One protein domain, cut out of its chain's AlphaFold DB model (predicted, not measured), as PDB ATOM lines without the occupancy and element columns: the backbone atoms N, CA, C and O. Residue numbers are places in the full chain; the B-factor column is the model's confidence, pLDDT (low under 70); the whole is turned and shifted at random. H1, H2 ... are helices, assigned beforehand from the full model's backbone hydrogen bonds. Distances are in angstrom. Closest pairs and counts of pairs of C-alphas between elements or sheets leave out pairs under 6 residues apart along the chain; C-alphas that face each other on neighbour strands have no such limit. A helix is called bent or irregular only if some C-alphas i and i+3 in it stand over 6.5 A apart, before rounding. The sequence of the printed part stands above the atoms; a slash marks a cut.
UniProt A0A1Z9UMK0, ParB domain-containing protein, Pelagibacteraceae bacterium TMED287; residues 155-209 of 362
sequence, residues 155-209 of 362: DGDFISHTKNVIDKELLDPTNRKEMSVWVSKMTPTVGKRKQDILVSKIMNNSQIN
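Overview. This is residues 155 to 209 of the 362 residues of the protein "ParB domain-containing protein" of Pelagibacteraceae bacterium TMED287 (UniProt A0A1Z9UMK0). Three short helices make a small packed cluster: H3 crosses H1 and H2 at steep angles and packs on both, while H1 and H2 are near each other without touching. The three helix centres form a triangle; the five-residue link from H2 to H3 bends round at one end of the longest axis, and the last residues, 206 to 209, make a short tail towards the other. The printed part has 55 residues with three named helices, in the order H1, H2, H3, and no named strand; its class is all helix. It is compact, with a radius of gyration of the C-alphas of 10.1 A, and its rounded outline spans 28 by 20 by 18 A.

Along the chain. The printed part begins with H1, residues 155 to 167, which is 18.3 A from first to last C-alpha. Its first C-alpha, that of Asp 155, is at (11.866, -26.452, 20.575). After residues 168 to 175 comes H2, residues 176 to 186, 15.3 A long, beginning at C-alpha 176 at (20.375, -38.708, 29.431). Residues 187 to 191 lead to H3, residues 192 to 205, the longest helix by residues, 19.8 A from first to last C-alpha. H3 ends at C-alpha 205 at (20.381, -25.566, 27.567), and residues 206 to 209 follow it.

Arrangement. H1 touches H3, with 6 pairs of C-alphas within 8 A. The closest C-alphas of the two are those of Ile 159 and Ile 202, 5.2 A apart. Their lines stand at a steep tilt of 58 degrees, and they run the same way. H1 and H2 are near each other, with 6 pairs of C-alphas within 10 A. H2 touches H3, with 10 pairs of C-alphas within 8 A; the closest C-alphas are those of Ser 180 and Val 199, 6.1 A apart. H2 and H3 stand at a steep tilt of 64 degrees and run opposite ways. In H1, H2 and H3, every O i to N i+4 pair is within hydrogen-bond range. None of the three helices is bent or irregular.

Size, cuts and confidence. The two C-alphas farthest apart are those of Thr 189 and Asn 209, at 31.5 A. The first and last printed C-alphas, those of Asp 155 and Asn 209, are 21.3 A apart. The printed part has no cut. The link from H1 to H2, of 8 residues, is short; the link from H2 to H3, of 5 residues, is tight; neither is long. The mean pLDDT of the printed part is 82.0, and residues 205 to 209, of which 205 belongs to H3, are under 70.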
ATOM      1  N   ASP A 155      10.773 -25.922  19.746       81.25
ATOM      2  CA  ASP A 155      11.866 -26.452  20.575       81.25
ATOM      3  C   ASP A 155      12.149 -25.554  21.795       81.25
ATOM      4  O   ASP A 155      12.498 -26.061  22.856       81.25
ATOM      5  N   GLY A 156      11.983 -24.231  21.656       75.38
ATOM      6  CA  GLY A 156      12.155 -23.272  22.750       75.38
ATOM      7  C   GLY A 156      11.137 -23.473  23.872       75.38
ATOM      8  O   GLY A 156      11.522 -23.481  25.040       75.38
ATOM      9  N   ASP A 157       9.876 -23.727  23.516       80.12
ATOM     10  CA  ASP A 157       8.809 -24.025  24.479       80.12
ATOM     11  C   ASP A 157       9.119 -25.319  25.252       80.12
ATOM     12  O   ASP A 157       9.063 -25.345  26.479       80.12
ATOM     13  N   PHE A 158       9.544 -26.383  24.556       85.12
ATOM     14  CA  PHE A 158       9.940 -27.640  25.206       85.12
ATOM     15  C   PHE A 158      11.152 -27.476  26.129       85.12
ATOM     16  O   PHE A 158      11.186 -28.072  27.207       85.12
ATOM     17  N   ILE A 159      12.143 -26.673  25.730       83.56
ATOM     18  CA  ILE A 159      13.315 -26.375  26.562       83.56
ATOM     19  C   ILE A 159      12.895 -25.602  27.814       83.56
ATOM     20  O   ILE A 159      13.316 -25.972  28.907       83.56
ATOM     21  N   SER A 160      12.077 -24.556  27.673       80.31
ATOM     22  CA  SER A 160      11.607 -23.753  28.808       80.31
ATOM     23  C   SER A 160      10.766 -24.586  29.771       80.31
ATOM     24  O   SER A 160      11.015 -24.567  30.971       80.31
ATOM     25  N   HIS A 161       9.826 -25.377  29.248       85.06
ATOM     26  CA  HIS A 161       9.003 -26.263  30.070       85.06
ATOM     27  C   HIS A 161       9.851 -27.297  30.811       85.06
ATOM     28  O   HIS A 161       9.694 -27.492  32.011       85.06
ATOM     29  N   THR A 162      10.818 -27.914  30.126       87.56
ATOM     30  CA  THR A 162      11.698 -28.901  30.769       87.56
ATOM     31  C   THR A 162      12.572 -28.270  31.853       87.56
ATOM     32  O   THR A 162      12.817 -28.916  32.865       87.56
ATOM     33  N   LYS A 163      13.001 -27.008  31.698       80.94
ATOM     34  CA  LYS A 163      13.695 -26.276  32.772       80.94
ATOM     35  C   LYS A 163      12.818 -26.136  34.014       80.94
ATOM     36  O   LYS A 163      13.275 -26.502  35.084       80.94
ATOM     37  N   ASN A 164      11.553 -25.741  33.861       82.38
ATOM     38  CA  ASN A 164      10.625 -25.644  34.993       82.38
ATOM     39  C   ASN A 164      10.438 -26.998  35.704       82.38
ATOM     40  O   ASN A 164      10.306 -27.048  36.920       82.38
ATOM     41  N   VAL A 165      10.432 -28.104  34.956       87.62
ATOM     42  CA  VAL A 165      10.330 -29.464  35.518       87.62
ATOM     43  C   VAL A 165      11.602 -29.870  36.270       87.62
ATOM     44  O   VAL A 165      11.507 -30.495  37.325       87.62
ATOM     45  N   ILE A 166      12.778 -29.490  35.763       83.56
ATOM     46  CA  ILE A 166      14.063 -29.672  36.457       83.56
ATOM     47  C   ILE A 166      14.109 -28.823  37.735       83.56
ATOM     48  O   ILE A 166      14.510 -29.327  38.778       83.56
ATOM     49  N   ASP A 167      13.655 -27.569  37.678       79.50
ATOM     50  CA  ASP A 167      13.618 -26.657  38.831       79.50
ATOM     51  C   ASP A 167      12.629 -27.129  39.915       79.50
ATOM     52  O   ASP A 167      12.822 -26.845  41.094       79.50
ATOM     53  N   LYS A 168      11.600 -27.897  39.533       81.69
ATOM     54  CA  LYS A 168      10.692 -28.622  40.444       81.69
ATOM     55  C   LYS A 168      11.288 -29.929  40.994       81.69
ATOM     56  O   LYS A 168      10.573 -30.679  41.652       81.69
ATOM     57  N   GLU A 169      12.547 -30.234  40.681       81.88
ATOM     58  CA  GLU A 169      13.262 -31.456  41.081       81.88
ATOM     59  C   GLU A 169      12.589 -32.761  40.608       81.88
ATOM     60  O   GLU A 169      12.784 -33.831  41.181       81.88
ATOM     61  N   LEU A 170      11.796 -32.698  39.532       86.69
ATOM     62  CA  LEU A 170      11.076 -33.860  38.992       86.69
ATOM     63  C   LEU A 170      11.879 -34.642  37.943       86.69
ATOM     64  O   LEU A 170      11.439 -35.712  37.521       86.69
ATOM     65  N   LEU A 171      13.000 -34.087  37.475       86.56
ATOM     66  CA  LEU A 171      13.807 -34.639  36.391       86.56
ATOM     67  C   LEU A 171      15.292 -34.321  36.604       86.56
ATOM     68  O   LEU A 171      15.652 -33.151  36.733       86.56
ATOM     69  N   ASP A 172      16.159 -35.337  36.556       80.06
ATOM     70  CA  ASP A 172      17.613 -35.137  36.611       80.06
ATOM     71  C   ASP A 172      18.164 -34.677  35.240       80.06
ATOM     72  O   ASP A 172      18.147 -35.441  34.263       80.06
ATOM     73  N   PRO A 173      18.708 -33.447  35.127       74.62
ATOM     74  CA  PRO A 173      19.232 -32.922  33.868       74.62
ATOM     75  C   PRO A 173      20.529 -33.601  33.405       74.62
ATOM     76  O   PRO A 173      20.935 -33.410  32.255       74.62
ATOM     77  N   THR A 174      21.197 -34.371  34.267       72.50
ATOM     78  CA  THR A 174      22.432 -35.103  33.946       72.50
ATOM     79  C   THR A 174      22.150 -36.501  33.392       72.50
ATOM     80  O   THR A 174      22.956 -37.060  32.641       72.50
ATOM     81  N   ASN A 175      20.963 -37.045  33.671       81.25
ATOM     82  CA  ASN A 175      20.571 -38.382  33.260       81.25
ATOM     83  C   ASN A 175      19.968 -38.392  31.847       81.25
ATOM     84  O   ASN A 175      18.763 -38.242  31.629       81.25
ATOM     85  N   ARG A 176      20.810 -38.654  30.840       84.31
ATOM     86  CA  ARG A 176      20.375 -38.708  29.431       84.31
ATOM     87  C   ARG A 176      19.274 -39.740  29.165       84.31
ATOM     88  O   ARG A 176      18.433 -39.521  28.288       84.31
ATOM     89  N   LYS A 177      19.290 -40.880  29.863       88.38
ATOM     90  CA  LYS A 177      18.294 -41.946  29.669       88.38
ATOM     91  C   LYS A 177      16.925 -41.467  30.142       88.38
ATOM     92  O   LYS A 177      15.947 -41.606  29.412       88.38
ATOM     93  N   GLU A 178      16.882 -40.853  31.313       88.62
ATOM     94  CA  GLU A 178      15.675 -40.263  31.886       88.62
ATOM     95  C   GLU A 178      15.151 -39.100  31.040       88.62
ATOM     96  O   GLU A 178      13.979 -39.099  30.670       88.62
ATOM     97  N   MET A 179      16.033 -38.201  30.590       90.56
ATOM     98  CA  MET A 179      15.688 -37.122  29.658       90.56
ATOM     99  C   MET A 179      15.095 -37.655  28.343       90.56
ATOM    100  O   MET A 179      14.151 -37.091  27.793       90.56
ATOM    101  N   SER A 180      15.618 -38.773  27.835       91.62
ATOM    102  CA  SER A 180      15.089 -39.413  26.624       91.62
ATOM    103  C   SER A 180      13.679 -39.967  26.837       91.62
ATOM    104  O   SER A 180      12.827 -39.824  25.958       91.62
ATOM    105  N   VAL A 181      13.418 -40.571  28.000       90.62
ATOM    106  CA  VAL A 181      12.074 -41.025  28.382       90.62
ATOM    107  C   VAL A 181      11.135 -39.827  28.526       90.62
ATOM    108  O   VAL A 181      10.055 -39.833  27.938       90.62
ATOM    109  N   TRP A 182      11.558 -38.773  29.220       91.19
ATOM    110  CA  TRP A 182      10.812 -37.522  29.362       91.19
ATOM    111  C   TRP A 182      10.401 -36.919  28.010       91.19
ATOM    112  O   TRP A 182       9.214 -36.702  27.757       91.19
ATOM    113  N   VAL A 183      11.355 -36.739  27.091       90.88
ATOM    114  CA  VAL A 183      11.085 -36.186  25.754       90.88
ATOM    115  C   VAL A 183      10.125 -37.070  24.958       90.88
ATOM    116  O   VAL A 183       9.226 -36.543  24.298       90.88
ATOM    117  N   SER A 184      10.258 -38.397  25.044       89.44
ATOM    118  CA  SER A 184       9.340 -39.313  24.355       89.44
ATOM    119  C   SER A 184       7.890 -39.185  24.835       89.44
ATOM    120  O   SER A 184       6.982 -39.229  24.009       89.44
ATOM    121  N   LYS A 185       7.668 -38.927  26.132       86.94
ATOM    122  CA  LYS A 185       6.327 -38.715  26.706       86.94
ATOM    123  C   LYS A 185       5.699 -37.387  26.278       86.94
ATOM    124  O   LYS A 185       4.511 -37.339  25.969       86.94
ATOM    125  N   MET A 186       6.496 -36.316  26.205       86.44
ATOM    126  CA  MET A 186       6.030 -35.008  25.719       86.44
ATOM    127  C   MET A 186       5.737 -35.000  24.214       86.44
ATOM    128  O   MET A 186       4.896 -34.235  23.744       86.44
ATOM    129  N   THR A 187       6.461 -35.818  23.443       85.56
ATOM    130  CA  THR A 187       6.446 -35.788  21.973       85.56
ATOM    131  C   THR A 187       6.224 -37.177  21.349       85.56
ATOM    132  O   THR A 187       7.000 -37.594  20.485       85.56
ATOM    133  N   PRO A 188       5.163 -37.918  21.729       81.44
ATOM    134  CA  PRO A 188       5.009 -39.330  21.359       81.44
ATOM    135  C   PRO A 188       4.818 -39.545  19.853       81.44
ATOM    136  O   PRO A 188       5.190 -40.583  19.318       81.44
ATOM    137  N   THR A 189       4.289 -38.544  19.148       80.56
ATOM    138  CA  THR A 189       4.088 -38.568  17.691       80.56
ATOM    139  C   THR A 189       5.321 -38.115  16.900       80.56
ATOM    140  O   THR A 189       5.329 -38.168  15.670       80.56
ATOM    141  N   VAL A 190       6.378 -37.652  17.575       83.81
ATOM    142  CA  VAL A 190       7.610 -37.172  16.939       83.81
ATOM    143  C   VAL A 190       8.586 -38.333  16.763       83.81
ATOM    144  O   VAL A 190       8.896 -39.056  17.701       83.81
ATOM    145  N   GLY A 191       9.128 -38.494  15.553       87.19
ATOM    146  CA  GLY A 191      10.085 -39.562  15.262       87.19
ATOM    147  C   GLY A 191      11.360 -39.499  16.118       87.19
ATOM    148  O   GLY A 191      11.886 -38.418  16.401       87.19
ATOM    149  N   LYS A 192      11.905 -40.675  16.458       91.19
ATOM    150  CA  LYS A 192      13.020 -40.856  17.406       91.19
ATOM    151  C   LYS A 192      14.231 -39.950  17.152       91.19
ATOM    152  O   LYS A 192      14.733 -39.320  18.073       91.19
ATOM    153  N   ARG A 193      14.645 -39.782  15.890       91.19
ATOM    154  CA  ARG A 193      15.760 -38.888  15.523       91.19
ATOM    155  C   ARG A 193      15.529 -37.435  15.957       91.19
ATOM    156  O   ARG A 193      16.459 -36.780  16.414       91.19
ATOM    157  N   LYS A 194      14.307 -36.913  15.797       87.81
ATOM    158  CA  LYS A 194      13.960 -35.546  16.221       87.81
ATOM    159  C   LYS A 194      13.889 -35.443  17.745       87.81
ATOM    160  O   LYS A 194      14.358 -34.450  18.291       87.81
ATOM    161  N   GLN A 195      13.382 -36.479  18.417       92.19
ATOM    162  CA  GLN A 195      13.409 -36.563  19.881       92.19
ATOM    163  C   GLN A 195      14.845 -36.522  20.418       92.19
ATOM    164  O   GLN A 195      15.130 -35.745  21.320       92.19
ATOM    165  N   ASP A 196      15.773 -37.280  19.829       90.06
ATOM    166  CA  ASP A 196      17.171 -37.307  20.279       90.06
ATOM    167  C   ASP A 196      17.871 -35.951  20.079       90.06
ATOM    168  O   ASP A 196      18.650 -35.520  20.930       90.06
ATOM    169  N   ILE A 197      17.548 -35.235  18.992       88.50
ATOM    170  CA  ILE A 197      17.995 -33.847  18.785       88.50
ATOM    171  C   ILE A 197      17.446 -32.938  19.891       88.50
ATOM    172  O   ILE A 197      18.195 -32.124  20.436       88.50
ATOM    173  N   LEU A 198      16.162 -33.066  20.236       88.25
ATOM    174  CA  LEU A 198      15.536 -32.274  21.294       88.25
ATOM    175  C   LEU A 198      16.147 -32.582  22.671       88.25
ATOM    176  O   LEU A 198      16.452 -31.643  23.400       88.25
ATOM    177  N   VAL A 199      16.437 -33.850  22.986       89.62
ATOM    178  CA  VAL A 199      17.185 -34.256  24.193       89.62
ATOM    179  C   VAL A 199      18.523 -33.524  24.260       89.62
ATOM    180  O   VAL A 199      18.816 -32.876  25.261       89.62
ATOM    181  N   SER A 200      19.318 -33.568  23.187       83.62
ATOM    182  CA  SER A 200      20.606 -32.864  23.145       83.62
ATOM    183  C   SER A 200      20.445 -31.355  23.324       83.62
ATOM    184  O   SER A 200      21.218 -30.742  24.058       83.62
ATOM    185  N   LYS A 201      19.433 -30.741  22.698       83.69
ATOM    186  CA  LYS A 201      19.148 -29.310  22.872       83.69
ATOM    187  C   LYS A 201      18.775 -28.980  24.311       83.69
ATOM    188  O   LYS A 201      19.328 -28.024  24.846       83.69
ATOM    189  N   ILE A 202      17.888 -29.753  24.933       84.38
ATOM    190  CA  ILE A 202      17.477 -29.557  26.324       84.38
ATOM    191  C   ILE A 202      18.691 -29.679  27.237       84.38
ATOM    192  O   ILE A 202      18.992 -28.710  27.920       84.38
ATOM    193  N   MET A 203      19.445 -30.781  27.168       77.94
ATOM    194  CA  MET A 203      20.618 -31.012  28.026       77.94
ATOM    195  C   MET A 203      21.686 -29.914  27.884       77.94
ATOM    196  O   MET A 203      22.262 -29.460  28.871       77.94
ATOM    197  N   ASN A 204      21.914 -29.420  26.662       71.62
ATOM    198  CA  ASN A 204      22.845 -28.312  26.417       71.62
ATOM    199  C   ASN A 204      22.337 -26.964  26.966       71.62
ATOM    200  O   ASN A 204      23.139 -26.087  27.291       71.62
ATOM    201  N   ASN A 205      21.017 -26.780  27.052       69.31
ATOM    202  CA  ASN A 205      20.381 -25.566  27.567       69.31
ATOM    203  C   ASN A 205      20.036 -25.647  29.066       69.31
ATOM    204  O   ASN A 205      19.803 -24.601  29.675       69.31
ATOM    205  N   SER A 206      20.012 -26.844  29.660       59.72
ATOM    206  CA  SER A 206      19.664 -27.115  31.062       59.72
ATOM    207  C   SER A 206      20.866 -27.115  32.018       59.72
ATOM    208  O   SER A 206      20.720 -27.496  33.169       59.72
ATOM    209  N   GLN A 207      22.033 -26.628  31.575       55.16
ATOM    210  CA  GLN A 207      23.203 -26.311  32.416       55.16
ATOM    211  C   GLN A 207      23.885 -27.498  33.129       55.16
ATOM    212  O   GLN A 207      24.018 -27.508  34.350       55.16
ATOM    213  N   ILE A 208      24.493 -28.421  32.377       47.91
ATOM    214  CA  ILE A 208      25.502 -29.363  32.919       47.91
ATOM    215  C   ILE A 208      26.868 -28.650  33.093       47.91
ATOM    216  O   ILE A 208      27.890 -29.059  32.550       47.91
ATOM    217  N   ASN A 209      26.881 -27.517  33.798       43.72
ATOM    218  CA  ASN A 209      28.074 -26.966  34.444       43.72
ATOM    219  C   ASN A 209      27.611 -26.145  35.663       43.72
ATOM    220  O   ASN A 209      27.249 -24.975  35.504       43.72
TER     221      ASN A 209